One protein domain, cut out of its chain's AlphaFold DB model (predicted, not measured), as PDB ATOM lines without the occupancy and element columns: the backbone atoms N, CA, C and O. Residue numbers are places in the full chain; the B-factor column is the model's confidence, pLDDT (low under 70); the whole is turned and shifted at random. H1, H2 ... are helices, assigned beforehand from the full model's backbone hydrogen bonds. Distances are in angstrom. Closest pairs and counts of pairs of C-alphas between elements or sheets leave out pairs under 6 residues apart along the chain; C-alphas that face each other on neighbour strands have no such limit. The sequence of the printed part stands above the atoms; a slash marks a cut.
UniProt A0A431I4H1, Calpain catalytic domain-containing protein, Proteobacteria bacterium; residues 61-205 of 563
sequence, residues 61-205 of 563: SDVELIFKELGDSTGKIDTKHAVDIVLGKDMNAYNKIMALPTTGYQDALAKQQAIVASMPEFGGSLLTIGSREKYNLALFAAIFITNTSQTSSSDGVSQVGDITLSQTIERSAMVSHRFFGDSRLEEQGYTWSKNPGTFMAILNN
ATOM      1  N   SER A  61     -32.890 -13.631  -9.255       94.50
ATOM      2  CA  SER A  61     -32.511 -12.224  -9.061       94.50
ATOM      3  C   SER A  61     -31.435 -11.757 -10.047       94.50
ATOM      4  O   SER A  61     -31.421 -10.589 -10.427       94.50
ATOM      5  N   ASP A  62     -30.547 -12.649 -10.497       96.44
ATOM      6  CA  ASP A  62     -29.550 -12.310 -11.519       96.44
ATOM      7  C   ASP A  62     -30.171 -12.309 -12.933       96.44
ATOM      8  O   ASP A  62     -29.790 -11.485 -13.764       96.44
ATOM      9  N   VAL A  63     -31.197 -13.136 -13.182       94.06
ATOM     10  CA  VAL A  63     -32.056 -13.047 -14.381       94.06
ATOM     11  C   VAL A  63     -32.787 -11.698 -14.423       94.06
ATOM     12  O   VAL A  63     -32.722 -10.992 -15.428       94.06
ATOM     13  N   GLU A  64     -33.426 -11.286 -13.326       93.94
ATOM     14  CA  GLU A  64     -34.099  -9.982 -13.216       93.94
ATOM     15  C   GLU A  64     -33.139  -8.800 -13.445       93.94
ATOM     16  O   GLU A  64     -33.526  -7.808 -14.067       93.94
ATOM     17  N   LEU A  65     -31.876  -8.901 -13.006       95.69
ATOM     18  CA  LEU A  65     -30.849  -7.886 -13.279       95.69
ATOM     19  C   LEU A  65     -30.536  -7.743 -14.777       95.69
ATOM     20  O   LEU A  65     -30.361  -6.616 -15.239       95.69
ATOM     21  N   ILE A  66     -30.510  -8.842 -15.539       95.38
ATOM     22  CA  ILE A  66     -30.319  -8.811 -17.000       95.38
ATOM     23  C   ILE A  66     -31.483  -8.068 -17.672       95.38
ATOM     24  O   ILE A  66     -31.256  -7.127 -18.436       95.38
ATOM     25  N   PHE A  67     -32.728  -8.420 -17.340       94.38
ATOM     26  CA  PHE A  67     -33.909  -7.745 -17.894       94.38
ATOM     27  C   PHE A  67     -34.019  -6.278 -17.479       94.38
ATOM     28  O   PHE A  67     -34.483  -5.459 -18.264       94.38
ATOM     29  N   LYS A  68     -33.560  -5.916 -16.280       94.44
ATOM     30  CA  LYS A  68     -33.519  -4.521 -15.824       94.44
ATOM     31  C   LYS A  68     -32.520  -3.655 -16.605       94.44
ATOM     32  O   LYS A  68     -32.734  -2.452 -16.719       94.44
ATOM     33  N   GLU A  69     -31.422  -4.239 -17.083       95.69
ATOM     34  CA  GLU A  69     -30.332  -3.513 -17.752       95.69
ATOM     35  C   GLU A  69     -30.482  -3.458 -19.283       95.69
ATOM     36  O   GLU A  69     -30.029  -2.495 -19.915       95.69
ATOM     37  N   LEU A  70     -31.097  -4.491 -19.870       93.19
ATOM     38  CA  LEU A  70     -31.260  -4.658 -21.320       93.19
ATOM     39  C   LEU A  70     -32.705  -4.532 -21.809       93.19
ATOM     40  O   LEU A  70     -32.920  -4.205 -22.972       93.19
ATOM     41  N   GLY A  71     -33.681  -4.839 -20.956       88.00
ATOM     42  CA  GLY A  71     -35.088  -4.844 -21.331       88.00
ATOM     43  C   GLY A  71     -35.669  -3.439 -21.451       88.00
ATOM     44  O   GLY A  71     -35.225  -2.490 -20.800       88.00
ATOM     45  N   ASP A  72     -36.706  -3.313 -22.273       86.31
ATOM     46  CA  ASP A  72     -37.537  -2.115 -22.324       86.31
ATOM     47  C   ASP A  72     -38.421  -1.966 -21.064       86.31
ATOM     48  O   ASP A  72     -38.378  -2.763 -20.123       86.31
ATOM     49  N   SER A  73     -39.271  -0.935 -21.039       82.06
ATOM     50  CA  SER A  73     -40.179  -0.659 -19.916       82.06
ATOM     51  C   SER A  73     -41.221  -1.753 -19.635       82.06
ATOM     52  O   SER A  73     -41.924  -1.660 -18.629       82.06
ATOM     53  N   THR A  74     -41.337  -2.771 -20.492       81.19
ATOM     54  CA  THR A  74     -42.202  -3.944 -20.311       81.19
ATOM     55  C   THR A  74     -41.439  -5.189 -19.842       81.19
ATOM     56  O   THR A  74     -42.061  -6.214 -19.578       81.19
ATOM     57  N   GLY A  75     -40.109  -5.112 -19.690       80.88
ATOM     58  CA  GLY A  75     -39.269  -6.274 -19.381       80.88
ATOM     59  C   GLY A  75     -39.042  -7.176 -20.598       80.88
ATOM     60  O   GLY A  75     -38.917  -8.393 -20.446       80.88
ATOM     61  N   LYS A  76     -39.024  -6.579 -21.795       86.31
ATOM     62  CA  LYS A  76     -38.825  -7.245 -23.085       86.31
ATOM     63  C   LYS A  76     -37.442  -6.918 -23.650       86.31
ATOM     64  O   LYS A  76     -37.086  -5.746 -23.744       86.31
ATOM     65  N   ILE A  77     -36.687  -7.933 -24.061       86.44
ATOM     66  CA  ILE A  77     -35.461  -7.789 -24.856       86.44
ATOM     67  C   ILE A  77     -35.812  -8.183 -26.295       86.44
ATOM     68  O   ILE A  77     -36.297  -9.285 -26.544       86.44
ATOM     69  N   ASP A  78     -35.596  -7.264 -27.234       82.62
ATOM     70  CA  ASP A  78     -35.854  -7.489 -28.659       82.62
ATOM     71  C   ASP A  78     -34.933  -8.587 -29.222       82.62
ATOM     72  O   ASP A  78     -33.730  -8.604 -28.950       82.62
ATOM     73  N   THR A  79     -35.486  -9.512 -30.012       74.88
ATOM     74  CA  THR A  79     -34.745 -10.671 -30.542       74.88
ATOM     75  C   THR A  79     -33.562 -10.261 -31.419       74.88
ATOM     76  O   THR A  79     -32.484 -10.854 -31.334       74.88
ATOM     77  N   LYS A  80     -33.729  -9.230 -32.259       75.19
ATOM     78  CA  LYS A  80     -32.639  -8.723 -33.092       75.19
ATOM     79  C   LYS A  80     -31.574  -8.057 -32.224       75.19
ATOM     80  O   LYS A  80     -30.389  -8.273 -32.474       75.19
ATOM     81  N   HIS A  81     -31.973  -7.302 -31.200       82.50
ATOM     82  CA  HIS A  81     -31.029  -6.719 -30.246       82.50
ATOM     83  C   HIS A  81     -30.225  -7.800 -29.515       82.50
ATOM     84  O   HIS A  81     -29.000  -7.723 -29.489       82.50
ATOM     85  N   ALA A  82     -30.877  -8.854 -29.016       82.56
ATOM     86  CA  ALA A  82     -30.205  -9.971 -28.352       82.56
ATOM     87  C   ALA A  82     -29.167 -10.662 -29.256       82.56
ATOM     88  O   ALA A  82     -28.068 -10.982 -28.808       82.56
ATOM     89  N   VAL A  83     -29.473 -10.828 -30.542       76.81
ATOM     90  CA  VAL A  83     -28.551 -11.418 -31.527       76.81
ATOM     91  C   VAL A  83     -27.394 -10.479 -31.861       76.81
ATOM     92  O   VAL A  83     -26.250 -10.923 -31.952       76.81
ATOM     93  N   ASP A  84     -27.650  -9.175 -31.989       80.12
ATOM     94  CA  ASP A  84     -26.583  -8.187 -32.156       80.12
ATOM     95  C   ASP A  84     -25.655  -8.145 -30.917       80.12
ATOM     96  O   ASP A  84     -24.458  -7.908 -31.071       80.12
ATOM     97  N   ILE A  85     -26.146  -8.450 -29.707       87.06
ATOM     98  CA  ILE A  85     -25.309  -8.644 -28.505       87.06
ATOM     99  C   ILE A  85     -24.459  -9.917 -28.614       87.06
ATOM    100  O   ILE A  85     -23.246  -9.844 -28.418       87.06
ATOM    101  N   VAL A  86     -25.073 -11.067 -28.928       83.56
ATOM    102  CA  VAL A  86     -24.380 -12.367 -29.060       83.56
ATOM    103  C   VAL A  86     -23.206 -12.270 -30.034       83.56
ATOM    104  O   VAL A  86     -22.118 -12.741 -29.734       83.56
ATOM    105  N   LEU A  87     -23.401 -11.585 -31.159       78.31
ATOM    106  CA  LEU A  87     -22.411 -11.412 -32.226       78.31
ATOM    107  C   LEU A  87     -21.403 -10.274 -31.991       78.31
ATOM    108  O   LEU A  87     -20.704  -9.866 -32.919       78.31
ATOM    109  N   GLY A  88     -21.392  -9.665 -30.802       81.56
ATOM    110  CA  GLY A  88     -20.515  -8.534 -30.486       81.56
ATOM    111  C   GLY A  88     -20.789  -7.250 -31.288       81.56
ATOM    112  O   GLY A  88     -19.982  -6.318 -31.239       81.56
ATOM    113  N   LYS A  89     -21.917  -7.159 -32.006       84.44
ATOM    114  CA  LYS A  89     -22.335  -5.962 -32.762       84.44
ATOM    115  C   LYS A  89     -22.836  -4.852 -31.835       84.44
ATOM    116  O   LYS A  89     -22.573  -3.684 -32.107       84.44
ATOM    117  N   ASP A  90     -23.479  -5.200 -30.716       89.31
ATOM    118  CA  ASP A  90     -23.717  -4.283 -29.591       89.31
ATOM    119  C   ASP A  90     -22.751  -4.556 -28.429       89.31
ATOM    120  O   ASP A  90     -23.081  -5.142 -27.394       89.31
ATOM    121  N   MET A  91     -21.527  -4.054 -28.595       92.19
ATOM    122  CA  MET A  91     -20.490  -4.113 -27.568       92.19
ATOM    123  C   MET A  91     -20.836  -3.291 -26.307       92.19
ATOM    124  O   MET A  91     -20.251  -3.516 -25.247       92.19
ATOM    125  N   ASN A  92     -21.787  -2.349 -26.361       95.31
ATOM    126  CA  ASN A  92     -22.193  -1.587 -25.174       95.31
ATOM    127  C   ASN A  92     -23.064  -2.447 -24.253       95.31
ATOM    128  O   ASN A  92     -22.802  -2.519 -23.052       95.31
ATOM    129  N   ALA A  93     -24.066  -3.127 -24.810       94.94
ATOM    130  CA  ALA A  93     -24.889  -4.080 -24.072       94.94
ATOM    131  C   ALA A  93     -24.090  -5.318 -23.625       94.94
ATOM    132  O   ALA A  93     -24.234  -5.742 -22.479       94.94
ATOM    133  N   TYR A  94     -23.161  -5.817 -24.446       94.25
ATOM    134  CA  TYR A  94     -22.211  -6.863 -24.041       94.25
ATOM    135  C   TYR A  94     -21.415  -6.473 -22.778       94.25
ATOM    136  O   TYR A  94     -21.386  -7.203 -21.783       94.25
ATOM    137  N   ASN A  95     -20.824  -5.270 -22.768       95.50
ATOM    138  CA  ASN A  95     -20.085  -4.753 -21.612       95.50
ATOM    139  C   ASN A  95     -20.976  -4.521 -20.378       95.50
ATOM    140  O   ASN A  95     -20.532  -4.763 -19.255       95.50
ATOM    141  N   LYS A  96     -22.234  -4.096 -20.568       96.81
ATOM    142  CA  LYS A  96     -23.226  -3.983 -19.484       96.81
ATOM    143  C   LYS A  96     -23.489  -5.337 -18.819       96.81
ATOM    144  O   LYS A  96     -23.444  -5.400 -17.593       96.81
ATOM    145  N   ILE A  97     -23.684  -6.411 -19.597       96.81
ATOM    146  CA  ILE A  97     -23.872  -7.778 -19.073       96.81
ATOM    147  C   ILE A  97     -22.671  -8.188 -18.218       96.81
ATOM    148  O   ILE A  97     -22.843  -8.583 -17.064       96.81
ATOM    149  N   MET A  98     -21.444  -8.039 -18.732       95.06
ATOM    150  CA  MET A  98     -20.236  -8.365 -17.962       95.06
ATOM    151  C   MET A  98     -20.160  -7.588 -16.638       95.06
ATOM    152  O   MET A  98     -19.814  -8.164 -15.609       95.06
ATOM    153  N   ALA A  99     -20.545  -6.310 -16.636       96.06
ATOM    154  CA  ALA A  99     -20.506  -5.450 -15.455       96.06
ATOM    155  C   ALA A  99     -21.604  -5.728 -14.403       96.06
ATOM    156  O   ALA A  99     -21.542  -5.141 -13.317       96.06
ATOM    157  N   LEU A 100     -22.595  -6.592 -14.676       96.38
ATOM    158  CA  LEU A 100     -23.704  -6.836 -13.745       96.38
ATOM    159  C   LEU A 100     -23.207  -7.345 -12.372       96.38
ATOM    160  O   LEU A 100     -22.401  -8.282 -12.307       96.38
ATOM    161  N   PRO A 101     -23.707  -6.775 -11.255       95.38
ATOM    162  CA  PRO A 101     -23.288  -7.115  -9.897       95.38
ATOM    163  C   PRO A 101     -24.004  -8.376  -9.385       95.38
ATOM    164  O   PRO A 101     -24.611  -8.365  -8.314       95.38
ATOM    165  N   THR A 102     -23.957  -9.452 -10.166       94.06
ATOM    166  CA  THR A 102     -24.635 -10.714  -9.858       94.06
ATOM    167  C   THR A 102     -24.051 -11.413  -8.635       94.06
ATOM    168  O   THR A 102     -22.886 -11.213  -8.264       94.06
ATOM    169  N   THR A 103     -24.876 -12.241  -7.989       93.06
ATOM    170  CA  THR A 103     -24.536 -12.892  -6.710       93.06
ATOM    171  C   THR A 103     -24.542 -14.422  -6.763       93.06
ATOM    172  O   THR A 103     -23.820 -15.057  -5.994       93.06
ATOM    173  N   GLY A 104     -25.259 -15.025  -7.715       90.88
ATOM    174  CA  GLY A 104     -25.384 -16.472  -7.902       90.88
ATOM    175  C   GLY A 104     -24.135 -17.180  -8.433       90.88
ATOM    176  O   GLY A 104     -24.086 -18.407  -8.410       90.88
ATOM    177  N   TYR A 105     -23.105 -16.443  -8.870       89.94
ATOM    178  CA  TYR A 105     -21.897 -17.011  -9.482       89.94
ATOM    179  C   TYR A 105     -21.227 -18.117  -8.643       89.94
ATOM    180  O   TYR A 105     -20.890 -19.169  -9.180       89.94
ATOM    181  N   GLN A 106     -21.047 -17.918  -7.333       87.62
ATOM    182  CA  GLN A 106     -20.336 -18.891  -6.483       87.62
ATOM    183  C   GLN A 106     -21.121 -20.200  -6.295       87.62
ATOM    184  O   GLN A 106     -20.540 -21.283  -6.321       87.62
ATOM    185  N   ASP A 107     -22.443 -20.103  -6.154       88.50
ATOM    186  CA  ASP A 107     -23.347 -21.253  -6.067       88.50
ATOM    187  C   ASP A 107     -23.417 -22.001  -7.411       88.50
ATOM    188  O   ASP A 107     -23.281 -23.224  -7.460       88.50
ATOM    189  N   ALA A 108     -23.503 -21.263  -8.520       88.12
ATOM    190  CA  ALA A 108     -23.437 -21.830  -9.861       88.12
ATOM    191  C   ALA A 108     -22.104 -22.548 -10.137       88.12
ATOM    192  O   ALA A 108     -22.105 -23.645 -10.690       88.12
ATOM    193  N   LEU A 109     -20.967 -21.984  -9.719       84.19
ATOM    194  CA  LEU A 109     -19.662 -22.631  -9.872       84.19
ATOM    195  C   LEU A 109     -19.590 -23.950  -9.086       84.19
ATOM    196  O   LEU A 109     -19.137 -24.955  -9.631       84.19
ATOM    197  N   ALA A 110     -20.077 -23.973  -7.842       83.19
ATOM    198  CA  ALA A 110     -20.113 -25.186  -7.021       83.19
ATOM    199  C   ALA A 110     -21.018 -26.277  -7.628       83.19
ATOM    200  O   ALA A 110     -20.633 -27.446  -7.677       83.19
ATOM    201  N   LYS A 111     -22.190 -25.894  -8.153       83.25
ATOM    202  CA  LYS A 111     -23.092 -26.787  -8.902       83.25
ATOM    203  C   LYS A 111     -22.424 -27.343 -10.162       83.25
ATOM    204  O   LYS A 111     -22.454 -28.550 -10.388       83.25
ATOM    205  N   GLN A 112     -21.767 -26.488 -10.949       80.56
ATOM    206  CA  GLN A 112     -21.095 -26.907 -12.176       80.56
ATOM    207  C   GLN A 112     -19.942 -27.877 -11.894       80.56
ATOM    208  O   GLN A 112     -19.800 -28.864 -12.607       80.56
ATOM    209  N   GLN A 113     -19.159 -27.658 -10.831       77.81
ATOM    210  CA  GLN A 113     -18.084 -28.571 -10.416       77.81
ATOM    211  C   GLN A 113     -18.583 -30.003 -10.160       77.81
ATOM    212  O   GLN A 113     -17.874 -30.953 -10.489       77.81
ATOM    213  N   ALA A 114     -19.797 -30.168  -9.623       75.25
ATOM    214  CA  ALA A 114     -20.403 -31.485  -9.435       75.25
ATOM    215  C   ALA A 114     -20.782 -32.152 -10.772       75.25
ATOM    216  O   ALA A 114     -20.523 -33.340 -10.944       75.25
ATOM    217  N   ILE A 115     -21.318 -31.383 -11.726       75.12
ATOM    218  CA  ILE A 115     -21.675 -31.859 -13.076       75.12
ATOM    219  C   ILE A 115     -20.434 -32.252 -13.889       75.12
ATOM    220  O   ILE A 115     -20.415 -33.272 -14.568       75.12
ATOM    221  N   VAL A 116     -19.344 -31.486 -13.808       71.75
ATOM    222  CA  VAL A 116     -18.112 -31.832 -14.543       71.75
ATOM    223  C   VAL A 116     -17.534 -33.175 -14.090       71.75
ATOM    224  O   VAL A 116     -16.933 -33.889 -14.891       71.75
ATOM    225  N   ALA A 117     -17.762 -33.566 -12.834       70.19
ATOM    226  CA  ALA A 117     -17.347 -34.871 -12.330       70.19
ATOM    227  C   ALA A 117     -18.152 -36.050 -12.923       70.19
ATOM    228  O   ALA A 117     -17.621 -37.161 -12.955       70.19
ATOM    229  N   SER A 118     -19.382 -35.835 -13.417       67.50
ATOM    230  CA  SER A 118     -20.155 -36.824 -14.194       67.50
ATOM    231  C   SER A 118     -19.892 -36.771 -15.706       67.50
ATOM    232  O   SER A 118     -20.282 -37.700 -16.410       67.50
ATOM    233  N   MET A 119     -19.186 -35.742 -16.189       66.44
ATOM    234  CA  MET A 119     -18.956 -35.429 -17.608       66.44
ATOM    235  C   MET A 119     -17.454 -35.380 -17.998       66.44
ATOM    236  O   MET A 119     -16.968 -34.354 -18.495       66.44
ATOM    237  N   PRO A 120     -16.666 -36.453 -17.779       64.88
ATOM    238  CA  PRO A 120     -15.225 -36.450 -18.047       64.88
ATOM    239  C   PRO A 120     -14.861 -36.205 -19.523       64.88
ATOM    240  O   PRO A 120     -13.788 -35.660 -19.793       64.88
ATOM    241  N   GLU A 121     -15.733 -36.564 -20.470       64.25
ATOM    242  CA  GLU A 121     -15.528 -36.356 -21.910       64.25
ATOM    243  C   GLU A 121     -15.521 -34.875 -22.333       64.25
ATOM    244  O   GLU A 121     -14.992 -34.559 -23.395       64.25
ATOM    245  N   PHE A 122     -16.017 -33.963 -21.486       63.34
ATOM    246  CA  PHE A 122     -16.061 -32.516 -21.741       63.34
ATOM    247  C   PHE A 122     -14.923 -31.726 -21.053       63.34
ATOM    248  O   PHE A 122     -15.019 -30.510 -20.886       63.34
ATOM    249  N   GLY A 123     -13.825 -32.397 -20.668       56.28
ATOM    250  CA  GLY A 123     -12.574 -31.744 -20.240       56.28
ATOM    251  C   GLY A 123     -12.437 -31.509 -18.729       56.28
ATOM    252  O   GLY A 123     -12.166 -30.392 -18.288       56.28
ATOM    253  N   GLY A 124     -12.606 -32.562 -17.920       52.50
ATOM    254  CA  GLY A 124     -12.767 -32.505 -16.455       52.50
ATOM    255  C   GLY A 124     -11.591 -32.023 -15.576       52.50
ATOM    256  O   GLY A 124     -11.241 -32.701 -14.610       52.50
ATOM    257  N   SER A 125     -10.973 -30.866 -15.852       52.47
ATOM    258  CA  SER A 125      -9.958 -30.274 -14.954       52.47
ATOM    259  C   SER A 125      -9.782 -28.743 -14.975       52.47
ATOM    260  O   SER A 125      -8.969 -28.238 -14.202       52.47
ATOM    261  N   LEU A 126     -10.509 -27.979 -15.804       52.72
ATOM    262  CA  LEU A 126     -10.223 -26.545 -16.031       52.72
ATOM    263  C   LEU A 126     -11.332 -25.550 -15.630       52.72
ATOM    264  O   LEU A 126     -11.418 -24.453 -16.165       52.72
ATOM    265  N   LEU A 127     -12.064 -25.828 -14.546       56.34
ATOM    266  CA  LEU A 127     -12.875 -24.803 -13.852       56.34
ATOM    267  C   LEU A 127     -12.028 -23.817 -13.006       56.34
ATOM    268  O   LEU A 127     -12.541 -23.155 -12.104       56.34
ATOM    269  N   THR A 128     -10.715 -23.739 -13.243       50.88
ATOM    270  CA  THR A 128      -9.746 -23.116 -12.326       50.88
ATOM    271  C   THR A 128      -9.812 -21.592 -12.244       50.88
ATOM    272  O   THR A 128      -9.380 -21.048 -11.230       50.88
ATOM    273  N   ILE A 129     -10.333 -20.893 -13.262       53.38
ATOM    274  CA  ILE A 129     -10.548 -19.433 -13.222       53.38
ATOM    275  C   ILE A 129     -11.838 -19.064 -13.972       53.38
ATOM    276  O   ILE A 129     -11.814 -18.485 -15.056       53.38
ATOM    277  N   GLY A 130     -12.985 -19.378 -13.373       61.75
ATOM    278  CA  GLY A 130     -14.220 -18.683 -13.728       61.75
ATOM    279  C   GLY A 130     -14.192 -17.227 -13.257       61.75
ATOM    280  O   GLY A 130     -13.540 -16.887 -12.264       61.75
ATOM    281  N   SER A 131     -14.944 -16.366 -13.938       83.19
ATOM    282  CA  SER A 131     -15.172 -14.983 -13.519       83.19
ATOM    283  C   SER A 131     -16.671 -14.678 -13.493       83.19
ATOM    284  O   SER A 131     -17.469 -15.365 -14.141       83.19
ATOM    285  N   ARG A 132     -17.076 -13.649 -12.738       90.56
ATOM    286  CA  ARG A 132     -18.489 -13.240 -12.667       90.56
ATOM    287  C   ARG A 132     -18.982 -12.742 -14.029       90.56
ATOM    288  O   ARG A 132     -20.124 -12.972 -14.393       90.56
ATOM    289  N   GLU A 133     -18.101 -12.120 -14.800       92.62
ATOM    290  CA  GLU A 133     -18.353 -11.652 -16.161       92.62
ATOM    291  C   GLU A 133     -18.741 -12.837 -17.067       92.62
ATOM    292  O   GLU A 133     -19.788 -12.794 -17.710       92.62
ATOM    293  N   LYS A 134     -17.974 -13.939 -17.032       90.38
ATOM    294  CA  LYS A 134     -18.294 -15.187 -17.755       90.38
ATOM    295  C   LYS A 134     -19.609 -15.830 -17.283       90.38
ATOM    296  O   LYS A 134     -20.373 -16.317 -18.111       90.38
ATOM    297  N   TYR A 135     -19.912 -15.779 -15.983       93.19
ATOM    298  CA  TYR A 135     -21.213 -16.198 -15.440       93.19
ATOM    299  C   TYR A 135     -22.381 -15.366 -15.999       93.19
ATOM    300  O   TYR A 135     -23.390 -15.931 -16.419       93.19
ATOM    301  N   ASN A 136     -22.234 -14.040 -16.064       95.50
ATOM    302  CA  ASN A 136     -23.267 -13.142 -16.588       95.50
ATOM    303  C   ASN A 136     -23.557 -13.417 -18.071       95.50
ATOM    304  O   ASN A 136     -24.718 -13.473 -18.474       95.50
ATOM    305  N   LEU A 137     -22.504 -13.625 -18.871       94.25
ATOM    306  CA  LEU A 137     -22.617 -13.968 -20.291       94.25
ATOM    307  C   LEU A 137     -23.294 -15.335 -20.485       94.25
ATOM    308  O   LEU A 137     -24.237 -15.441 -21.266       94.25
ATOM    309  N   ALA A 138     -22.900 -16.353 -19.716       91.69
ATOM    310  CA  ALA A 138     -23.545 -17.667 -19.742       91.69
ATOM    311  C   ALA A 138     -25.038 -17.606 -19.377       91.69
ATOM    312  O   ALA A 138     -25.854 -18.290 -19.999       91.69
ATOM    313  N   LEU A 139     -25.411 -16.767 -18.401       93.50
ATOM    314  CA  LEU A 139     -26.801 -16.595 -17.981       93.50
ATOM    315  C   LEU A 139     -27.626 -15.885 -19.059       93.50
ATOM    316  O   LEU A 139     -28.733 -16.326 -19.363       93.50
ATOM    317  N   PHE A 140     -27.073 -14.848 -19.693       93.56
ATOM    318  CA  PHE A 140     -27.701 -14.200 -20.846       93.56
ATOM    319  C   PHE A 140     -27.895 -15.177 -22.017       93.56
ATOM    320  O   PHE A 140     -28.997 -15.261 -22.557       93.56
ATOM    321  N   ALA A 141     -26.876 -15.976 -22.353       87.19
ATOM    322  CA  ALA A 141     -26.979 -17.007 -23.387       87.19
ATOM    323  C   ALA A 141     -28.071 -18.045 -23.067       87.19
ATOM    324  O   ALA A 141     -28.869 -18.378 -23.939       87.19
ATOM    325  N   ALA A 142     -28.176 -18.501 -21.812       84.38
ATOM    326  CA  ALA A 142     -29.206 -19.451 -21.384       84.38
ATOM    327  C   ALA A 142     -30.635 -18.875 -21.467       84.38
ATOM    328  O   ALA A 142     -31.571 -19.594 -21.821       84.38
ATOM    329  N   ILE A 143     -30.812 -17.580 -21.173       85.81
ATOM    330  CA  ILE A 143     -32.082 -16.856 -21.362       85.81
ATOM    331  C   ILE A 143     -32.428 -16.778 -22.855       85.81
ATOM    332  O   ILE A 143     -33.545 -17.130 -23.240       85.81
ATOM    333  N   PHE A 144     -31.464 -16.358 -23.685       80.62
ATOM    334  CA  PHE A 144     -31.607 -16.208 -25.135       80.62
ATOM    335  C   PHE A 144     -32.096 -17.502 -25.807       80.62
ATOM    336  O   PHE A 144     -33.107 -17.485 -26.505       80.62
ATOM    337  N   ILE A 145     -31.462 -18.642 -25.517       72.50
ATOM    338  CA  ILE A 145     -31.783 -19.942 -26.143       72.50
ATOM    339  C   ILE A 145     -33.014 -20.658 -25.556       72.50
ATOM    340  O   ILE A 145     -33.368 -21.746 -26.005       72.50
ATOM    341  N   THR A 146     -33.665 -20.078 -24.542       67.00
ATOM    342  CA  THR A 146     -34.850 -20.660 -23.876       67.00
ATOM    343  C   THR A 146     -36.160 -19.981 -24.296       67.00
ATOM    344  O   THR A 146     -37.243 -20.573 -24.189       67.00
ATOM    345  N   ASN A 147     -36.086 -18.728 -24.754       59.62
ATOM    346  CA  ASN A 147     -37.246 -17.856 -24.916       59.62
ATOM    347  C   ASN A 147     -37.589 -17.607 -26.394       59.62
ATOM    348  O   ASN A 147     -37.608 -16.474 -26.865       59.62
ATOM    349  N   THR A 148     -37.850 -18.692 -27.127       50.19
ATOM    350  CA  THR A 148     -38.449 -18.636 -28.466       50.19
ATOM    351  C   THR A 148     -39.973 -18.563 -28.360       50.19
ATOM    352  O   THR A 148     -40.587 -19.242 -27.527       50.19
ATOM    353  N   SER A 149     -40.607 -17.691 -29.150       39.78
ATOM    354  CA  SER A 149     -42.026 -17.378 -28.950       39.78
ATOM    355  C   SER A 149     -42.953 -18.416 -29.595       39.78
ATOM    356  O   SER A 149     -42.999 -18.514 -30.813       39.78
ATOM    357  N   GLN A 150     -43.701 -19.112 -28.729       37.72
ATOM    358  CA  GLN A 150     -44.881 -19.970 -28.955       37.72
ATOM    359  C   GLN A 150     -44.791 -21.099 -30.008       37.72
ATOM    360  O   GLN A 150     -44.379 -20.896 -31.138       37.72
ATOM    361  N   THR A 151     -45.287 -22.279 -29.599       33.50
ATOM    362  CA  THR A 151     -45.504 -23.506 -30.400       33.50
ATOM    363  C   THR A 151     -44.313 -23.964 -31.243       33.50
ATOM    364  O   THR A 151     -44.095 -23.483 -32.352       33.50
ATOM    365  N   SER A 152     -43.581 -24.944 -30.713       30.95
ATOM    366  CA  SER A 152     -42.768 -25.836 -31.535       30.95
ATOM    367  C   SER A 152     -42.478 -27.146 -30.788       30.95
ATOM    368  O   SER A 152     -41.489 -27.249 -30.050       30.95
ATOM    369  N   SER A 153     -43.377 -28.119 -30.924       32.81
ATOM    370  CA  SER A 153     -43.193 -29.335 -31.739       32.81
ATOM    371  C   SER A 153     -41.774 -29.617 -32.252       32.81
ATOM    372  O   SER A 153     -40.958 -28.726 -32.502       32.81
ATOM    373  N   SER A 154     -41.491 -30.895 -32.513       33.12
ATOM    374  CA  SER A 154     -40.246 -31.336 -33.167       33.12
ATOM    375  C   SER A 154     -40.059 -30.865 -34.616       33.12
ATOM    376  O   SER A 154     -39.068 -31.242 -35.245       33.12
ATOM    377  N   ASP A 155     -40.940 -30.002 -35.127       30.69
ATOM    378  CA  ASP A 155     -40.813 -29.267 -36.386       30.69
ATOM    379  C   ASP A 155     -40.394 -27.782 -36.203       30.69
ATOM    380  O   ASP A 155     -40.117 -27.087 -37.174       30.69
ATOM    381  N   GLY A 156     -40.244 -27.287 -34.971       30.03
ATOM    382  CA  GLY A 156     -39.379 -26.139 -34.682       30.03
ATOM    383  C   GLY A 156     -39.850 -24.735 -35.092       30.03
ATOM    384  O   GLY A 156     -39.113 -23.791 -34.803       30.03
ATOM    385  N   VAL A 157     -41.037 -24.550 -35.692       29.19
ATOM    386  CA  VAL A 157     -41.480 -23.296 -36.370       29.19
ATOM    387  C   VAL A 157     -41.776 -22.086 -35.459       29.19
ATOM    388  O   VAL A 157     -42.649 -21.260 -35.740       29.19
ATOM    389  N   SER A 158     -41.012 -21.917 -34.381       33.88
ATOM    390  CA  SER A 158     -40.990 -20.715 -33.552       33.88
ATOM    391  C   SER A 158     -40.598 -19.488 -34.389       33.88
ATOM    392  O   SER A 158     -39.415 -19.212 -34.605       33.88
ATOM    393  N   GLN A 159     -41.575 -18.660 -34.773       38.22
ATOM    394  CA  GLN A 159     -41.284 -17.245 -35.010       38.22
ATOM    395  C   GLN A 159     -40.765 -16.676 -33.691       38.22
ATOM    396  O   GLN A 159     -41.501 -16.633 -32.708       38.22
ATOM    397  N   VAL A 160     -39.505 -16.240 -33.632       42.34
ATOM    398  CA  VAL A 160     -38.950 -15.699 -32.383       42.34
ATOM    399  C   VAL A 160     -39.357 -14.243 -32.205       42.34
ATOM    400  O   VAL A 160     -38.580 -13.309 -32.416       42.34
ATOM    401  N   GLY A 161     -40.611 -14.082 -31.780       54.28
ATOM    402  CA  GLY A 161     -41.044 -12.936 -31.002       54.28
ATOM    403  C   GLY A 161     -40.199 -12.774 -29.739       54.28
ATOM    404  O   GLY A 161     -39.410 -13.645 -29.368       54.28
ATOM    405  N   ASP A 162     -40.341 -11.615 -29.119       66.50
ATOM    406  CA  ASP A 162     -39.348 -11.094 -28.190       66.50
ATOM    407  C   ASP A 162     -39.180 -11.890 -26.890       66.50
ATOM    408  O   ASP A 162     -40.111 -12.502 -26.366       66.50
ATOM    409  N   ILE A 163     -37.993 -11.765 -26.302       78.88
ATOM    410  CA  ILE A 163     -37.626 -12.388 -25.034       78.88
ATOM    411  C   ILE A 163     -38.279 -11.589 -23.898       78.88
ATOM    412  O   ILE A 163     -37.853 -10.469 -23.607       78.88
ATOM    413  N   THR A 164     -39.287 -12.143 -23.217       85.12
ATOM    414  CA  THR A 164     -39.923 -11.496 -22.046       85.12
ATOM    415  C   THR A 164     -39.521 -12.126 -20.714       85.12
ATOM    416  O   THR A 164     -39.432 -13.351 -20.593       85.12
ATOM    417  N   LEU A 165     -39.373 -11.294 -19.674       86.06
ATOM    418  CA  LEU A 165     -39.100 -11.748 -18.304       86.06
ATOM    419  C   LEU A 165     -40.142 -12.767 -17.808       86.06
ATOM    420  O   LEU A 165     -39.781 -13.754 -17.172       86.06
ATOM    421  N   SER A 166     -41.424 -12.573 -18.136       84.25
ATOM    422  CA  SER A 166     -42.503 -13.492 -17.754       84.25
ATOM    423  C   SER A 166     -42.315 -14.899 -18.325       84.25
ATOM    424  O   SER A 166     -42.420 -15.869 -17.578       84.25
ATOM    425  N   GLN A 167     -41.973 -15.018 -19.613       79.75
ATOM    426  CA  GLN A 167     -41.717 -16.318 -20.240       79.75
ATOM    427  C   GLN A 167     -40.419 -16.950 -19.720       79.75
ATOM    428  O   GLN A 167     -40.359 -18.162 -19.541       79.75
ATOM    429  N   THR A 168     -39.387 -16.153 -19.422       82.88
ATOM    430  CA  THR A 168     -38.145 -16.664 -18.821       82.88
ATOM    431  C   THR A 168     -38.369 -17.215 -17.409       82.88
ATOM    432  O   THR A 168     -37.793 -18.249 -17.077       82.88
ATOM    433  N   ILE A 169     -39.223 -16.585 -16.593       83.75
ATOM    434  CA  ILE A 169     -39.603 -17.100 -15.265       83.75
ATOM    435  C   ILE A 169     -40.416 -18.397 -15.399       83.75
ATOM    436  O   ILE A 169     -40.097 -19.389 -14.742       83.75
ATOM    437  N   GLU A 170     -41.419 -18.419 -16.283       80.50
ATOM    438  CA  GLU A 170     -42.229 -19.612 -16.580       80.50
ATOM    439  C   GLU A 170     -41.372 -20.789 -17.078       80.50
ATOM    440  O   GLU A 170     -41.630 -21.940 -16.740       80.50
ATOM    441  N   ARG A 171     -40.300 -20.501 -17.825       77.06
ATOM    442  CA  ARG A 171     -39.357 -21.487 -18.376       77.06
ATOM    443  C   ARG A 171     -38.071 -21.633 -17.555       77.06
ATOM    444  O   ARG A 171     -37.080 -22.155 -18.061       77.06
ATOM    445  N   SER A 172     -38.060 -21.205 -16.293       79.06
ATOM    446  CA  SER A 172     -36.861 -21.174 -15.434       79.06
ATOM    447  C   SER A 172     -36.137 -22.524 -15.288       79.06
ATOM    448  O   SER A 172     -34.905 -22.550 -15.227       79.06
ATOM    449  N   ALA A 173     -36.864 -23.647 -15.318       74.38
ATOM    450  CA  ALA A 173     -36.270 -24.987 -15.352       74.38
ATOM    451  C   ALA A 173     -35.469 -25.244 -16.647       74.38
ATOM    452  O   ALA A 173     -34.367 -25.786 -16.586       74.38
ATOM    453  N   MET A 174     -35.972 -24.785 -17.800       74.38
ATOM    454  CA  MET A 174     -35.276 -24.864 -19.088       74.38
ATOM    455  C   MET A 174     -34.066 -23.920 -19.127       74.38
ATOM    456  O   MET A 174     -32.998 -24.341 -19.561       74.38
ATOM    457  N   VAL A 175     -34.177 -22.694 -18.590       80.25
ATOM    458  CA  VAL A 175     -33.022 -21.779 -18.443       80.25
ATOM    459  C   VAL A 175     -31.928 -22.442 -17.605       80.25
ATOM    460  O   VAL A 175     -30.760 -22.420 -17.981       80.25
ATOM    461  N   SER A 176     -32.303 -23.073 -16.489       81.94
ATOM    462  CA  SER A 176     -31.363 -23.768 -15.609       81.94
ATOM    463  C   SER A 176     -30.710 -24.973 -16.289       81.94
ATOM    464  O   SER A 176     -29.487 -25.099 -16.251       81.94
ATOM    465  N   HIS A 177     -31.492 -25.805 -16.981       76.81
ATOM    466  CA  HIS A 177     -30.981 -26.912 -17.791       76.81
ATOM    467  C   HIS A 177     -29.988 -26.424 -18.861       76.81
ATOM    468  O   HIS A 177     -28.873 -26.934 -18.947       76.81
ATOM    469  N   ARG A 178     -30.343 -25.381 -19.622       79.19
ATOM    470  CA  ARG A 178     -29.485 -24.770 -20.649       79.19
ATOM    471  C   ARG A 178     -28.214 -24.140 -20.072       79.19
ATOM    472  O   ARG A 178     -27.179 -24.166 -20.728       79.19
ATOM    473  N   PHE A 179     -28.273 -23.595 -18.859       85.38
ATOM    474  CA  PHE A 179     -27.127 -22.978 -18.192       85.38
ATOM    475  C   PHE A 179     -26.119 -24.006 -17.651       85.38
ATOM    476  O   PHE A 179     -24.914 -23.826 -17.829       85.38
ATOM    477  N   PHE A 180     -26.604 -25.076 -17.008       80.06
ATOM    478  CA  PHE A 180     -25.775 -26.061 -16.299       80.06
ATOM    479  C   PHE A 180     -25.436 -27.323 -17.110       80.06
ATOM    480  O   PHE A 180     -24.335 -27.865 -16.975       80.06
ATOM    481  N   GLY A 181     -26.358 -27.793 -17.952       73.31
ATOM    482  CA  GLY A 181     -26.278 -29.083 -18.637       73.31
ATOM    483  C   GLY A 181     -26.680 -30.291 -17.773       73.31
ATOM    484  O   GLY A 181     -27.337 -30.160 -16.739       73.31
ATOM    485  N   ASP A 182     -26.297 -31.479 -18.251       58.25
ATOM    486  CA  ASP A 182     -26.355 -32.809 -17.596       58.25
ATOM    487  C   ASP A 182     -27.621 -33.189 -16.807       58.25
ATOM    488  O   ASP A 182     -27.575 -33.871 -15.785       58.25
ATOM    489  N   SER A 183     -28.794 -32.781 -17.277       46.41
ATOM    490  CA  SER A 183     -30.048 -33.296 -16.726       46.41
ATOM    491  C   SER A 183     -31.103 -33.415 -17.808       46.41
ATOM    492  O   SER A 183     -31.701 -32.431 -18.235       46.41
ATOM    493  N   ARG A 184     -31.340 -34.646 -18.264       46.66
ATOM    494  CA  ARG A 184     -32.500 -34.951 -19.099       46.66
ATOM    495  C   ARG A 184     -33.754 -34.603 -18.298       46.66
ATOM    496  O   ARG A 184     -33.987 -35.201 -17.250       46.66
ATOM    497  N   LEU A 185     -34.558 -33.668 -18.793       45.50
ATOM    498  CA  LEU A 185     -35.910 -33.446 -18.287       45.50
ATOM    499  C   LEU A 185     -36.768 -34.641 -18.733       45.50
ATOM    500  O   LEU A 185     -37.357 -34.619 -19.810       45.50
ATOM    501  N   GLU A 186     -36.778 -35.717 -17.937       40.16
ATOM    502  CA  GLU A 186     -37.429 -36.988 -18.305       40.16
ATOM    503  C   GLU A 186     -38.943 -36.847 -18.562       40.16
ATOM    504  O   GLU A 186     -39.520 -37.685 -19.251       40.16
ATOM    505  N   GLU A 187     -39.582 -35.786 -18.057       38.91
ATOM    506  CA  GLU A 187     -41.043 -35.619 -18.040       38.91
ATOM    507  C   GLU A 187     -41.650 -34.870 -19.248       38.91
ATOM    508  O   GLU A 187     -42.875 -34.753 -19.310       38.91
ATOM    509  N   GLN A 188     -40.849 -34.358 -20.199       36.31
ATOM    510  CA  GLN A 188     -41.356 -33.440 -21.248       36.31
ATOM    511  C   GLN A 188     -41.137 -33.852 -22.710       36.31
ATOM    512  O   GLN A 188     -41.495 -33.088 -23.598       36.31
ATOM    513  N   GLY A 189     -40.540 -35.012 -23.007       40.09
ATOM    514  CA  GLY A 189     -40.352 -35.474 -24.398       40.09
ATOM    515  C   GLY A 189     -39.419 -34.612 -25.272       40.09
ATOM    516  O   GLY A 189     -39.109 -34.995 -26.399       40.09
ATOM    517  N   TYR A 190     -38.923 -33.482 -24.751       42.00
ATOM    518  CA  TYR A 190     -37.957 -32.621 -25.422       42.00
ATOM    519  C   TYR A 190     -36.678 -33.396 -25.736       42.00
ATOM    520  O   TYR A 190     -35.967 -33.865 -24.849       42.00
ATOM    521  N   THR A 191     -36.375 -33.487 -27.027       43.50
ATOM    522  CA  THR A 191     -35.233 -34.219 -27.581       43.50
ATOM    523  C   THR A 191     -33.886 -33.544 -27.346       43.50
ATOM    524  O   THR A 191     -32.865 -34.149 -27.648       43.50
ATOM    525  N   TRP A 192     -33.848 -32.321 -26.809       47.00
ATOM    526  CA  TRP A 192     -32.622 -31.534 -26.644       47.00
ATOM    527  C   TRP A 192     -31.607 -32.194 -25.686       47.00
ATOM    528  O   TRP A 192     -31.955 -32.796 -24.672       47.00
ATOM    529  N   SER A 193     -30.335 -32.120 -26.075       45.47
ATOM    530  CA  SER A 193     -29.280 -33.055 -25.666       45.47
ATOM    531  C   SER A 193     -28.744 -32.886 -24.237       45.47
ATOM    532  O   SER A 193     -28.909 -31.847 -23.598       45.47
ATOM    533  N   LYS A 194     -27.965 -33.880 -23.776       51.62
ATOM    534  CA  LYS A 194     -26.973 -33.701 -22.696       51.62
ATOM    535  C   LYS A 194     -25.801 -32.819 -23.165       51.62
ATOM    536  O   LYS A 194     -24.660 -33.273 -23.229       51.62
ATOM    537  N   ASN A 195     -26.081 -31.571 -23.509       60.59
ATOM    538  CA  ASN A 195     -25.046 -30.580 -23.757       60.59
ATOM    539  C   ASN A 195     -24.445 -30.165 -22.398       60.59
ATOM    540  O   ASN A 195     -25.218 -29.987 -21.448       60.59
ATOM    541  N   PRO A 196     -23.123 -29.979 -22.234       64.19
ATOM    542  CA  PRO A 196     -22.639 -29.068 -21.207       64.19
ATOM    543  C   PRO A 196     -23.323 -27.711 -21.395       64.19
ATOM    544  O   PRO A 196     -23.405 -27.187 -22.504       64.19
ATOM    545  N   GLY A 197     -23.850 -27.152 -20.307       76.38
ATOM    546  CA  GLY A 197     -24.584 -25.896 -20.392       76.38
ATOM    547  C   GLY A 197     -23.704 -24.720 -20.824       76.38
ATOM    548  O   GLY A 197     -22.471 -24.800 -20.805       76.38
ATOM    549  N   THR A 198     -24.341 -23.598 -21.163       83.44
ATOM    550  CA  THR A 198     -23.676 -22.367 -21.639       83.44
ATOM    551  C   THR A 198     -22.504 -21.933 -20.752       83.44
ATOM    552  O   THR A 198     -21.509 -21.390 -21.235       83.44
ATOM    553  N   PHE A 199     -22.588 -22.208 -19.447       86.50
ATOM    554  CA  PHE A 199     -21.548 -21.887 -18.478       86.50
ATOM    555  C   PHE A 199     -20.291 -22.748 -18.645       86.50
ATOM    556  O   PHE A 199     -19.181 -22.223 -18.598       86.50
ATOM    557  N   MET A 200     -20.441 -24.044 -18.916       80.38
ATOM    558  CA  MET A 200     -19.320 -24.941 -19.214       80.38
ATOM    559  C   MET A 200     -18.617 -24.580 -20.525       80.38
ATOM    560  O   MET A 200     -17.386 -24.529 -20.555       80.38
ATOM    561  N   ALA A 201     -19.386 -24.288 -21.580       80.75
ATOM    562  CA  ALA A 201     -18.844 -23.899 -22.881       80.75
ATOM    563  C   ALA A 201     -17.942 -22.653 -22.764       80.75
ATOM    564  O   ALA A 201     -16.794 -22.664 -23.208       80.75
ATOM    565  N   ILE A 202     -18.414 -21.614 -22.061       84.06
ATOM    566  CA  ILE A 202     -17.644 -20.390 -21.796       84.06
ATOM    567  C   ILE A 202     -16.417 -20.643 -20.906       84.06
ATOM    568  O   ILE A 202     -15.369 -20.026 -21.117       84.06
ATOM    569  N   LEU A 203     -16.517 -21.483 -19.872       80.06
ATOM    570  CA  LEU A 203     -15.412 -21.685 -18.925       80.06
ATOM    571  C   LEU A 203     -14.243 -22.474 -19.529       80.06
ATOM    572  O   LEU A 203     -13.094 -22.160 -19.224       80.06
ATOM    573  N   ASN A 204     -14.526 -23.440 -20.406       75.94
ATOM    574  CA  ASN A 204     -13.503 -24.281 -21.035       75.94
ATOM    575  C   ASN A 204     -12.928 -23.698 -22.345       75.94
ATOM    576  O   ASN A 204     -11.966 -24.251 -22.875       75.94
ATOM    577  N   ASN A 205     -13.476 -22.586 -22.850       78.19
ATOM    578  CA  ASN A 205     -13.018 -21.883 -24.054       78.19
ATOM    579  C   ASN A 205     -11.619 -21.241 -23.857       78.19
ATOM    580  O   ASN A 205     -11.485 -20.311 -23.051       78.19
TER     581      ASN A 205
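AT A GLANCE: This is residues 61 to 205 of the 563 residues of the protein "Calpain catalytic domain-containing protein" of Proteobacteria bacterium (UniProt A0A431I4H1). The helix H5 runs through the middle of a rounded, all-helix body, with H1 and H3 packed across one side of it and H7 and H8, nearly in line one after the other, on the other side. H2 makes a corner with H3, H4 reaches past the H7 and H8 side, H6 lies near H1 and H5, and of the three long links those of residues 145 to 164 and 181 to 197 reach away from the helices as two loops, their C-alphas as far as 23 and 21 A from the mean of all C-alphas, while residues 119 to 131 join H4 to H5. The printed part has 145 residues with eight named helices, H1 to H8 in chain order, and no named strand; 76 residues are in the helices. The whole is compact, with a radius of gyration of the C-alphas of 15.2 A and spans of 41 by 37 by 25 A.

IN THESE COORDINATES: H1, residues 61 to 70, begins at C-alpha 61 at (-32.511, -12.224, -9.061) and is 14.5 A long from first to last C-alpha. H2 is residues 79 to 86 and H3 residues 91 to 99. H4, residues 105 to 118, is the longest helix, at 20.4 A. H5, residues 132 to 144, is 18.3 A long and ends at C-alpha 144 at (-31.607, -16.208, -25.135). H6 is residues 165 to 170, H7 residues 172 to 180, and H8 residues 198 to 204, its last C-alpha at (-13.503, -24.281, -21.035).

HOW THE PARTS SIT: H5 is the hub, touching four helices. With residues 139 to 143 alone it touches H1, about perpendicular at 78 degrees, the closest C-alphas being those of Ile 66 and Phe 140, 7.1 A apart. It touches H3 at a steep tilt of 61 degrees, opposite ways; the closest C-alphas, of Met 98 and Glu 133, are 4.2 A apart. With residues 138 to 143 alone it touches H7, closest at the C-alphas of Ala 142 and Phe 179, 5.2 A. It touches H8, closest at the C-alphas of Ala 138 and Phe 199, 4.8 A. H7 and H8 touch and run the same way at a shallow tilt of 12 degrees, with the C-alphas of Phe 179 and Thr 198 closest at 4.9 A. H1 and H3 touch at a shallow tilt of 25 degrees, opposite ways, closest at the C-alphas of Ile 66 and Ile 97, 6.9 A. H2 and H3 touch only at the corner, closest at the C-alphas of Ile 85 and Tyr 94, 5.7 A. H4 and H7 only just touch, with 3 pairs of C-alphas within 8 A, the closest those of Gln 112 and Phe 180 at 6.3 A. H6 touches no helix; it is close to H1 but not clearly touching, with the C-alphas of Phe 67 and Leu 165 6.6 A apart. Every O i to N i+4 pair is within hydrogen-bond range in H1, H2, H3, H5, H6, H7 and H8, and 8 of 10 are in H4.

THE WHOLE: The C-alphas farthest apart, of Ser 73 and Pro 120, are 43.7 A apart. The printed part has no cut. The links H4 to H5, H5 to H6 and H7 to H8 are long, and residues 76 to 77 pair antiparallel with residues 163 to 164. The mean pLDDT of the printed part is 74.0; residues 118 to 130, 146 to 162 and 182 to 196 are under 70.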